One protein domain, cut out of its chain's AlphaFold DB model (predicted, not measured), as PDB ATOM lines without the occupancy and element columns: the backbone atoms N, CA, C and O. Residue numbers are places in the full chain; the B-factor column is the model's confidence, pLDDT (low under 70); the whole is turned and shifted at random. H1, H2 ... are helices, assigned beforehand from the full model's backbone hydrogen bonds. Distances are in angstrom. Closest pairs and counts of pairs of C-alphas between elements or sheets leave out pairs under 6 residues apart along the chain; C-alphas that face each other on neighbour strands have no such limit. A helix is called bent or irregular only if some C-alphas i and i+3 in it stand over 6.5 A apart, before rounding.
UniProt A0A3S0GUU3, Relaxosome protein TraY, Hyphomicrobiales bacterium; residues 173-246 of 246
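AT A GLANCE: This is residues 173 to 246 of the 246 residues of the protein "Relaxosome protein TraY" of Hyphomicrobiales bacterium (UniProt A0A3S0GUU3). A long bent helix, H1, makes most of the length of this elongated model; at the end of its second arm two shorter helices, H2 and H3, pack on it, and at the other end residues 173 to 187, with no named element, make a loop by the first arm that reaches farthest out near Gly 184. The contacts are few, and residues 197 to 204 of H1 stand free between the two ends. The printed part has 74 residues with three named helices in the order H1, H2, H3 and no named strand; the class is all helix. It is loose, with a radius of gyration of the C-alphas of 16.4 A, and spans 46 by 28 by 24 A.

HOW THE PARTS SIT: Residues 173 to 187 hold no named element, and their C-alphas lie 19 to 26 A from the mean of all C-alphas. H1, residues 188 to 211, was assigned as one helix by its hydrogen bonds but is bent: C-alphas 196 and 199 are 8.2 A apart. Its arms H1a, residues 188 to 196, and H1b, residues 199 to 211, are only just about perpendicular, at 70.3 degrees. H1a touches no helix. H1b touches H2, residues 218 to 230, with residues 209 to 210 alone; the closest C-alphas, of Ile 210 and Ala 224, are 5.5 A apart. These two run the same way at a steep tilt of 68 degrees, only just short of about perpendicular. H1b touches H3, residues 233 to 243, with residues 207 to 211 alone; the closest C-alphas, of Ser 211 and Thr 240, are 5.7 A apart. They run opposite ways at a steep tilt of 64 degrees. H2 and H3 are close but not clearly touching, with the C-alphas of Lys 228 and Leu 236 closest at 7.4 A. In H1a and H1b every O i to N i+4 pair is within hydrogen-bond range, against 6 of 9 in H2 and 6 of 7 in H3.

IN THESE COORDINATES: H1a begins at C-alpha 188, (130.412, 110.777, 125.770), and measures 12.4 A from first to last C-alpha. H1b measures 18.4 A and ends at C-alpha 211, (108.513, 113.061, 149.306). H2 measures 19.8 A and is only just irregular: C-alphas 222 and 225 are 6.52 A apart. H3 measures 16.2 A and ends at C-alpha 243, (104.514, 115.113, 141.757).

THE WHOLE: The C-alphas farthest apart, of Gly 184 and Ser 234, are 47.8 A apart. The printed part has no cut and ends at Ala 246, the chain's last residue. The link from H1 to H2 is short, with 6 residues, and the link from H2 to H3 is tight, with 2. The mean pLDDT of the printed part is 88.2; residues 244 to 246 are under 70.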
ATOM      1  N   PRO A 173     134.300 122.356 133.456       86.88
ATOM      2  CA  PRO A 173     133.910 121.037 133.924       86.88
ATOM      3  C   PRO A 173     135.167 120.167 134.085       86.88
ATOM      4  O   PRO A 173     136.150 120.375 133.362       86.88
ATOM      5  N   PRO A 174     135.169 119.205 135.026       87.50
ATOM      6  CA  PRO A 174     136.274 118.266 135.140       87.50
ATOM      7  C   PRO A 174     136.493 117.547 133.803       87.50
ATOM      8  O   PRO A 174     135.564 117.385 133.005       87.50
ATOM      9  N   ALA A 175     137.735 117.120 133.558       83.75
ATOM     10  CA  ALA A 175     138.057 116.329 132.376       83.75
ATOM     11  C   ALA A 175     137.086 115.143 132.266       83.75
ATOM     12  O   ALA A 175     136.763 114.509 133.273       83.75
ATOM     13  N   ARG A 176     136.595 114.896 131.047       77.00
ATOM     14  CA  ARG A 176     135.523 113.934 130.759       77.00
ATOM     15  C   ARG A 176     135.729 112.617 131.509       77.00
ATOM     16  O   ARG A 176     136.734 111.937 131.306       77.00
ATOM     17  N   MET A 177     134.737 112.230 132.307       78.06
ATOM     18  CA  MET A 177     134.593 110.838 132.715       78.06
ATOM     19  C   MET A 177     134.186 110.050 131.468       78.06
ATOM     20  O   MET A 177     133.172 110.365 130.847       78.06
ATOM     21  N   ARG A 178     135.002 109.071 131.068       82.00
ATOM     22  CA  ARG A 178     134.611 108.124 130.021       82.00
ATOM     23  C   ARG A 178     133.566 107.188 130.604       82.00
ATOM     24  O   ARG A 178     133.886 106.391 131.483       82.00
ATOM     25  N   PHE A 179     132.340 107.300 130.112       83.88
ATOM     26  CA  PHE A 179     131.301 106.320 130.377       83.88
ATOM     27  C   PHE A 179     131.348 105.301 129.254       83.88
ATOM     28  O   PHE A 179     131.164 105.641 128.091       83.88
ATOM     29  N   ILE A 180     131.670 104.067 129.617       88.62
ATOM     30  CA  ILE A 180     131.608 102.937 128.704       88.62
ATOM     31  C   ILE A 180     130.264 102.268 128.976       88.62
ATOM     32  O   ILE A 180     129.994 101.887 130.118       88.62
ATOM     33  N   ASP A 181     129.405 102.198 127.965       86.94
ATOM     34  CA  ASP A 181     128.122 101.511 128.075       86.94
ATOM     35  C   ASP A 181     128.309  99.987 128.239       86.94
ATOM     36  O   ASP A 181     129.423  99.457 128.207       86.94
ATOM     37  N   ALA A 182     127.206  99.259 128.428       91.00
ATOM     38  CA  ALA A 182     127.246  97.800 128.547       91.00
ATOM     39  C   ALA A 182     127.823  97.103 127.294       91.00
ATOM     40  O   ALA A 182     128.312  95.978 127.399       91.00
ATOM     41  N   ASP A 183     127.806  97.780 126.141       93.19
ATOM     42  CA  ASP A 183     128.313  97.296 124.856       93.19
ATOM     43  C   ASP A 183     129.782  97.692 124.602       93.19
ATOM     44  O   ASP A 183     130.340  97.379 123.546       93.19
ATOM     45  N   GLY A 184     130.437  98.381 125.542       92.12
ATOM     46  CA  GLY A 184     131.822  98.820 125.389       92.12
ATOM     47  C   GLY A 184     132.006 100.128 124.604       92.12
ATOM     48  O   GLY A 184     133.149 100.494 124.313       92.12
ATOM     49  N   LYS A 185     130.934 100.836 124.232       92.31
ATOM     50  CA  LYS A 185     131.002 102.103 123.490       92.31
ATOM     51  C   LYS A 185     131.124 103.288 124.443       92.31
ATOM     52  O   LYS A 185     130.535 103.313 125.518       92.31
ATOM     53  N   ASP A 186     131.901 104.280 124.019       90.31
ATOM     54  CA  ASP A 186     132.045 105.551 124.733       90.31
ATOM     55  C   ASP A 186     130.756 106.372 124.572       90.31
ATOM     56  O   ASP A 186     130.488 106.919 123.499       90.31
ATOM     57  N   ASP A 187     129.955 106.454 125.634       88.81
ATOM     58  CA  ASP A 187     128.791 107.333 125.708       88.81
ATOM     59  C   ASP A 187     129.198 108.703 126.263       88.81
ATOM     60  O   ASP A 187     128.875 109.125 127.382       88.81
ATOM     61  N   THR A 188     129.953 109.427 125.439       86.56
ATOM     62  CA  THR A 188     130.412 110.777 125.770       86.56
ATOM     63  C   THR A 188     129.238 111.741 125.988       86.56
ATOM     64  O   THR A 188     129.328 112.648 126.817       86.56
ATOM     65  N   ALA A 189     128.117 111.537 125.285       88.25
ATOM     66  CA  ALA A 189     126.941 112.395 125.395       88.25
ATOM     67  C   ALA A 189     126.276 112.273 126.773       88.25
ATOM     68  O   ALA A 189     125.875 113.283 127.358       88.25
ATOM     69  N   MET A 190     126.190 111.059 127.323       87.06
ATOM     70  CA  MET A 190     125.709 110.842 128.687       87.06
ATOM     71  C   MET A 190     126.626 111.509 129.714       87.06
ATOM     72  O   MET A 190     126.134 112.211 130.601       87.06
ATOM     73  N   GLY A 191     127.947 111.376 129.563       86.00
ATOM     74  CA  GLY A 191     128.911 112.022 130.458       86.00
ATOM     75  C   GLY A 191     128.796 113.549 130.483       86.00
ATOM     76  O   GLY A 191     128.827 114.160 131.551       86.00
ATOM     77  N   GLU A 192     128.602 114.179 129.323       88.00
ATOM     78  CA  GLU A 192     128.404 115.632 129.224       88.00
ATOM     79  C   GLU A 192     127.089 116.085 129.872       88.00
ATOM     80  O   GLU A 192     127.081 117.064 130.620       88.00
ATOM     81  N   ARG A 193     125.993 115.344 129.665       87.44
ATOM     82  CA  ARG A 193     124.693 115.634 130.298       87.44
ATOM     83  C   ARG A 193     124.739 115.497 131.817       87.44
ATOM     84  O   ARG A 193     124.159 116.331 132.511       87.44
ATOM     85  N   LEU A 194     125.419 114.469 132.327       87.69
ATOM     86  CA  LEU A 194     125.592 114.258 133.764       87.69
ATOM     87  C   LEU A 194     126.421 115.380 134.389       87.69
ATOM     88  O   LEU A 194     126.020 115.933 135.407       87.69
ATOM     89  N   ASN A 195     127.526 115.771 133.754       88.19
ATOM     90  CA  ASN A 195     128.360 116.866 134.245       88.19
ATOM     91  C   ASN A 195     127.625 118.214 134.240       88.19
ATOM     92  O   ASN A 195     127.793 118.997 135.173       88.19
ATOM     93  N   ALA A 196     126.801 118.480 133.223       89.19
ATOM     94  CA  ALA A 196     126.033 119.720 133.131       89.19
ATOM     95  C   ALA A 196     124.948 119.836 134.216       89.19
ATOM     96  O   ALA A 196     124.674 120.937 134.684       89.19
ATOM     97  N   ASN A 197     124.360 118.710 134.637       90.94
ATOM     98  CA  ASN A 197     123.167 118.692 135.491       90.94
ATOM     99  C   ASN A 197     123.376 117.965 136.826       90.94
ATOM    100  O   ASN A 197     122.403 117.603 137.486       90.94
ATOM    101  N   ILE A 198     124.625 117.743 137.252       92.81
ATOM    102  CA  ILE A 198     124.917 116.974 138.470       92.81
ATOM    103  C   ILE A 198     124.204 117.565 139.693       92.81
ATOM    104  O   ILE A 198     123.569 116.838 140.453       92.81
ATOM    105  N   GLY A 199     124.224 118.894 139.839       91.69
ATOM    106  CA  GLY A 199     123.560 119.587 140.943       91.69
ATOM    107  C   GLY A 199     122.038 119.428 140.925       91.69
ATOM    108  O   GLY A 199     121.439 119.191 141.972       91.69
ATOM    109  N   GLU A 200     121.420 119.500 139.744       93.19
ATOM    110  CA  GLU A 200     119.976 119.308 139.579       93.19
ATOM    111  C   GLU A 200     119.568 117.863 139.886       93.19
ATOM    112  O   GLU A 200     118.613 117.644 140.628       93.19
ATOM    113  N   GLY A 201     120.337 116.881 139.406       91.19
ATOM    114  CA  GLY A 201     120.107 115.466 139.696       91.19
ATOM    115  C   GLY A 201     120.189 115.147 141.192       91.19
ATOM    116  O   GLY A 201     119.308 114.473 141.727       91.19
ATOM    117  N   PHE A 202     121.196 115.678 141.898       92.19
ATOM    118  CA  PHE A 202     121.299 115.523 143.354       92.19
ATOM    119  C   PHE A 202     120.142 116.202 144.092       92.19
ATOM    120  O   PHE A 202     119.577 115.607 145.011       92.19
ATOM    121  N   ALA A 203     119.766 117.423 143.698       92.81
ATOM    122  CA  ALA A 203     118.638 118.125 144.301       92.81
ATOM    123  C   ALA A 203     117.324 117.353 144.096       92.81
ATOM    124  O   ALA A 203     116.579 117.161 145.054       92.81
ATOM    125  N   ALA A 204     117.073 116.853 142.883       91.50
ATOM    126  CA  ALA A 204     115.908 116.034 142.570       91.50
ATOM    127  C   ALA A 204     115.873 114.746 143.405       91.50
ATOM    128  O   ALA A 204     114.838 114.431 143.984       91.50
ATOM    129  N   GLY A 205     117.007 114.051 143.545       91.50
ATOM    130  CA  GLY A 205     117.102 112.844 144.370       91.50
ATOM    131  C   GLY A 205     116.817 113.097 145.855       91.50
ATOM    132  O   GLY A 205     116.134 112.301 146.492       91.50
ATOM    133  N   VAL A 206     117.286 114.221 146.411       92.75
ATOM    134  CA  VAL A 206     116.974 114.607 147.800       92.75
ATOM    135  C   VAL A 206     115.494 114.966 147.960       92.75
ATOM    136  O   VAL A 206     114.891 114.629 148.974       92.75
ATOM    137  N   LEU A 207     114.895 115.643 146.978       92.62
ATOM    138  CA  LEU A 207     113.470 115.980 147.017       92.62
ATOM    139  C   LEU A 207     112.591 114.724 146.946       92.62
ATOM    140  O   LEU A 207     111.679 114.610 147.761       92.62
ATOM    141  N   ASP A 208     112.916 113.784 146.054       91.31
ATOM    142  CA  ASP A 208     112.265 112.468 145.932       91.31
ATOM    143  C   ASP A 208     112.411 111.640 147.220       91.31
ATOM    144  O   ASP A 208     111.465 111.012 147.682       91.31
ATOM    145  N   GLU A 209     113.566 111.695 147.885       92.38
ATOM    146  CA  GLU A 209     113.771 111.060 149.192       92.38
ATOM    147  C   GLU A 209     112.860 111.646 150.291       92.38
ATOM    148  O   GLU A 209     112.366 110.919 151.160       92.38
ATOM    149  N   ILE A 210     112.644 112.963 150.281       93.38
ATOM    150  CA  ILE A 210     111.795 113.644 151.265       93.38
ATOM    151  C   ILE A 210     110.308 113.414 150.961       93.38
ATOM    152  O   ILE A 210     109.517 113.329 151.903       93.38
ATOM    153  N   SER A 211     109.906 113.316 149.693       91.75
ATOM    154  CA  SER A 211     108.513 113.061 149.306       91.75
ATOM    155  C   SER A 211     108.128 111.582 149.423       91.75
ATOM    156  O   SER A 211     107.027 111.281 149.887       91.75
ATOM    157  N   SER A 212     109.037 110.661 149.088       90.00
ATOM    158  CA  SER A 212     108.808 109.213 149.117       90.00
ATOM    159  C   SER A 212     108.572 108.684 150.536       90.00
ATOM    160  O   SER A 212     109.181 109.132 151.513       90.00
ATOM    161  N   SER A 213     107.706 107.677 150.672       84.69
ATOM    162  CA  SER A 213     107.542 106.910 151.913       84.69
ATOM    163  C   SER A 213     108.711 105.959 152.180       84.69
ATOM    164  O   SER A 213     108.973 105.641 153.339       84.69
ATOM    165  N   GLU A 214     109.424 105.541 151.132       89.00
ATOM    166  CA  GLU A 214     110.488 104.538 151.197       89.00
ATOM    167  C   GLU A 214     111.842 105.132 150.761       89.00
ATOM    168  O   GLU A 214     111.948 105.684 149.657       89.00
ATOM    169  N   PRO A 215     112.889 105.046 151.602       84.88
ATOM    170  CA  PRO A 215     114.222 105.527 151.252       84.88
ATOM    171  C   PRO A 215     114.883 104.610 150.211       84.88
ATOM    172  O   PRO A 215     114.968 103.400 150.396       84.88
ATOM    173  N   ARG A 216     115.410 105.196 149.126       88.44
ATOM    174  CA  ARG A 216     116.051 104.457 148.014       88.44
ATOM    175  C   ARG A 216     117.542 104.158 148.219       88.44
ATOM    176  O   ARG A 216     118.148 103.474 147.402       88.44
ATOM    177  N   SER A 217     118.159 104.687 149.274       89.44
ATOM    178  CA  SER A 217     119.580 104.474 149.580       89.44
ATOM    179  C   SER A 217     119.827 104.416 151.085       89.44
ATOM    180  O   SER A 217     119.029 104.921 151.868       89.44
ATOM    181  N   THR A 218     120.953 103.841 151.504       84.31
ATOM    182  CA  THR A 218     121.349 103.795 152.924       84.31
ATOM    183  C   THR A 218     121.518 105.194 153.516       84.31
ATOM    184  O   THR A 218     121.020 105.459 154.604       84.31
ATOM    185  N   VAL A 219     122.122 106.122 152.766       85.38
ATOM    186  CA  VAL A 219     122.236 107.538 153.161       85.38
ATOM    187  C   VAL A 219     120.850 108.174 153.325       85.38
ATOM    188  O   VAL A 219     120.622 108.950 154.253       85.38
ATOM    189  N   ALA A 220     119.904 107.811 152.455       86.00
ATOM    190  CA  ALA A 220     118.535 108.307 152.524       86.00
ATOM    191  C   ALA A 220     117.777 107.821 153.770       86.00
ATOM    192  O   ALA A 220     116.962 108.564 154.316       86.00
ATOM    193  N   VAL A 221     118.051 106.599 154.245       88.75
ATOM    194  CA  VAL A 221     117.398 106.025 155.438       88.75
ATOM    195  C   VAL A 221     117.620 106.904 156.669       88.75
ATOM    196  O   VAL A 221     116.692 107.125 157.444       88.75
ATOM    197  N   GLU A 222     118.827 107.439 156.844       87.38
ATOM    198  CA  GLU A 222     119.170 108.264 158.007       87.38
ATOM    199  C   GLU A 222     118.750 109.728 157.824       87.38
ATOM    200  O   GLU A 222     118.257 110.379 158.754       87.38
ATOM    201  N   ARG A 223     118.919 110.259 156.609       89.94
ATOM    202  CA  ARG A 223     118.699 111.675 156.308       89.94
ATOM    203  C   ARG A 223     117.219 112.040 156.181       89.94
ATOM    204  O   ARG A 223     116.802 113.048 156.763       89.94
ATOM    205  N   ALA A 224     116.413 111.241 155.482       91.31
ATOM    206  CA  ALA A 224     115.024 111.585 155.173       91.31
ATOM    207  C   ALA A 224     114.150 111.799 156.422       91.31
ATOM    208  O   ALA A 224     113.480 112.834 156.502       91.31
ATOM    209  N   PRO A 225     114.155 110.903 157.437       91.62
ATOM    210  CA  PRO A 225     113.319 111.076 158.625       91.62
ATOM    211  C   PRO A 225     113.669 112.352 159.382       91.62
ATOM    212  O   PRO A 225     112.792 113.044 159.897       91.62
ATOM    213  N   ARG A 226     114.960 112.695 159.426       89.62
ATOM    214  CA  ARG A 226     115.418 113.927 160.055       89.62
ATOM    215  C   ARG A 226     114.911 115.153 159.301       89.62
ATOM    216  O   ARG A 226     114.340 116.026 159.941       89.62
ATOM    217  N   LEU A 227     115.067 115.212 157.978       91.38
ATOM    218  CA  LEU A 227     114.576 116.344 157.183       91.38
ATOM    219  C   LEU A 227     113.052 116.495 157.285       91.38
ATOM    220  O   LEU A 227     112.563 117.605 157.466       91.38
ATOM    221  N   LYS A 228     112.304 115.386 157.278       93.25
ATOM    222  CA  LYS A 228     110.845 115.392 157.473       93.25
ATOM    223  C   LYS A 228     110.418 115.969 158.825       93.25
ATOM    224  O   LYS A 228     109.394 116.635 158.882       93.25
ATOM    225  N   ARG A 229     111.184 115.739 159.901       93.12
ATOM    226  CA  ARG A 229     110.900 116.328 161.225       93.12
ATOM    227  C   ARG A 229     111.130 117.838 161.272       93.12
ATOM    228  O   ARG A 229     110.425 118.524 162.000       93.12
ATOM    229  N   GLU A 230     112.124 118.334 160.539       92.25
ATOM    230  CA  GLU A 230     112.487 119.758 160.527       92.25
ATOM    231  C   GLU A 230     111.598 120.580 159.575       92.25
ATOM    232  O   GLU A 230     111.427 121.785 159.754       92.25
ATOM    233  N   LEU A 231     111.021 119.943 158.551       93.62
ATOM    234  CA  LEU A 231     110.107 120.587 157.611       93.62
ATOM    235  C   LEU A 231     108.687 120.671 158.185       93.62
ATOM    236  O   LEU A 231     108.158 119.710 158.742       93.62
ATOM    237  N   SER A 232     108.025 121.815 157.996       90.94
ATOM    238  CA  SER A 232     106.611 121.944 158.349       90.94
ATOM    239  C   SER A 232     105.743 121.032 157.477       90.94
ATOM    240  O   SER A 232     106.032 120.791 156.301       90.94
ATOM    241  N   SER A 233     104.607 120.585 158.022       92.06
ATOM    242  CA  SER A 233     103.616 119.800 157.273       92.06
ATOM    243  C   SER A 233     103.135 120.522 156.007       92.06
ATOM    244  O   SER A 233     102.896 119.886 154.981       92.06
ATOM    245  N   SER A 234     103.051 121.857 156.040       92.75
ATOM    246  CA  SER A 234     102.699 122.671 154.874       92.75
ATOM    247  C   SER A 234     103.718 122.554 153.739       92.75
ATOM    248  O   SER A 234     103.311 122.452 152.582       92.75
ATOM    249  N   LEU A 235     105.020 122.524 154.041       93.38
ATOM    250  CA  LEU A 235     106.074 122.370 153.035       93.38
ATOM    251  C   LEU A 235     106.103 120.950 152.471       93.38
ATOM    252  O   LEU A 235     106.167 120.790 151.253       93.38
ATOM    253  N   LEU A 236     105.969 119.933 153.328       93.88
ATOM    254  CA  LEU A 236     105.883 118.535 152.892       93.88
ATOM    255  C   LEU A 236     104.709 118.321 151.922       93.88
ATOM    256  O   LEU A 236     104.884 117.723 150.864       93.88
ATOM    257  N   ASN A 237     103.545 118.906 152.212       94.12
ATOM    258  CA  ASN A 237     102.373 118.828 151.337       94.12
ATOM    259  C   ASN A 237     102.573 119.500 149.967       94.12
ATOM    260  O   ASN A 237     101.885 119.157 149.007       94.12
ATOM    261  N   ARG A 238     103.468 120.489 149.847       93.12
ATOM    262  CA  ARG A 238     103.780 121.113 148.548       93.12
ATOM    263  C   ARG A 238     104.672 120.223 147.698       93.12
ATOM    264  O   ARG A 238     104.495 120.199 146.483       93.12
ATOM    265  N   LEU A 239     105.599 119.506 148.332       92.38
ATOM    266  CA  LEU A 239     106.467 118.550 147.649       92.38
ATOM    267  C   LEU A 239     105.636 117.418 147.040       92.38
ATOM    268  O   LEU A 239     105.733 117.181 145.842       92.38
ATOM    269  N   THR A 240     104.731 116.821 147.820       90.69
ATOM    270  CA  THR A 240     103.880 115.715 147.348       90.69
ATOM    271  C   THR A 240     102.865 116.144 146.286       90.69
ATOM    272  O   THR A 240     102.597 115.399 145.349       90.69
ATOM    273  N   LYS A 241     102.311 117.363 146.367       89.56
ATOM    274  CA  LYS A 241     101.376 117.874 145.345       89.56
ATOM    275  C   LYS A 241     102.029 118.101 143.983       89.56
ATOM    276  O   LYS A 241     101.357 117.939 142.968       89.56
ATOM    277  N   LYS A 242     103.302 118.504 143.951       81.44
ATOM    278  CA  LYS A 242     104.003 118.814 142.698       81.44
ATOM    279  C   LYS A 242     104.210 117.565 141.834       81.44
ATOM    280  O   LYS A 242     104.173 117.674 140.614       81.44
ATOM    281  N   GLU A 243     104.355 116.396 142.454       72.25
ATOM    282  CA  GLU A 243     104.514 115.113 141.757       72.25
ATOM    283  C   GLU A 243     103.246 114.667 141.019       72.25
ATOM    284  O   GLU A 243     103.341 113.962 140.025       72.25
ATOM    285  N   GLY A 244     102.061 115.122 141.440       69.75
ATOM    286  CA  GLY A 244     100.800 114.815 140.754       69.75
ATOM    287  C   GLY A 244     100.497 115.686 139.528       69.75
ATOM    288  O   GLY A 244      99.448 115.504 138.915       69.75
ATOM    289  N   MET A 245     101.351 116.665 139.205       64.69
ATOM    290  CA  MET A 245     101.162 117.591 138.073       64.69
ATOM    291  C   MET A 245     102.163 117.387 136.923       64.69
ATOM    292  O   MET A 245     102.045 118.091 135.918       64.69
ATOM    293  N   ALA A 246     103.141 116.490 137.079       55.22
ATOM    294  CA  ALA A 246     104.113 116.124 136.045       55.22
ATOM    295  C   ALA A 246     103.651 114.865 135.301       55.22
ATOM    296  O   ALA A 246     103.858 114.822 134.068       55.22
TER     297      ALA A 246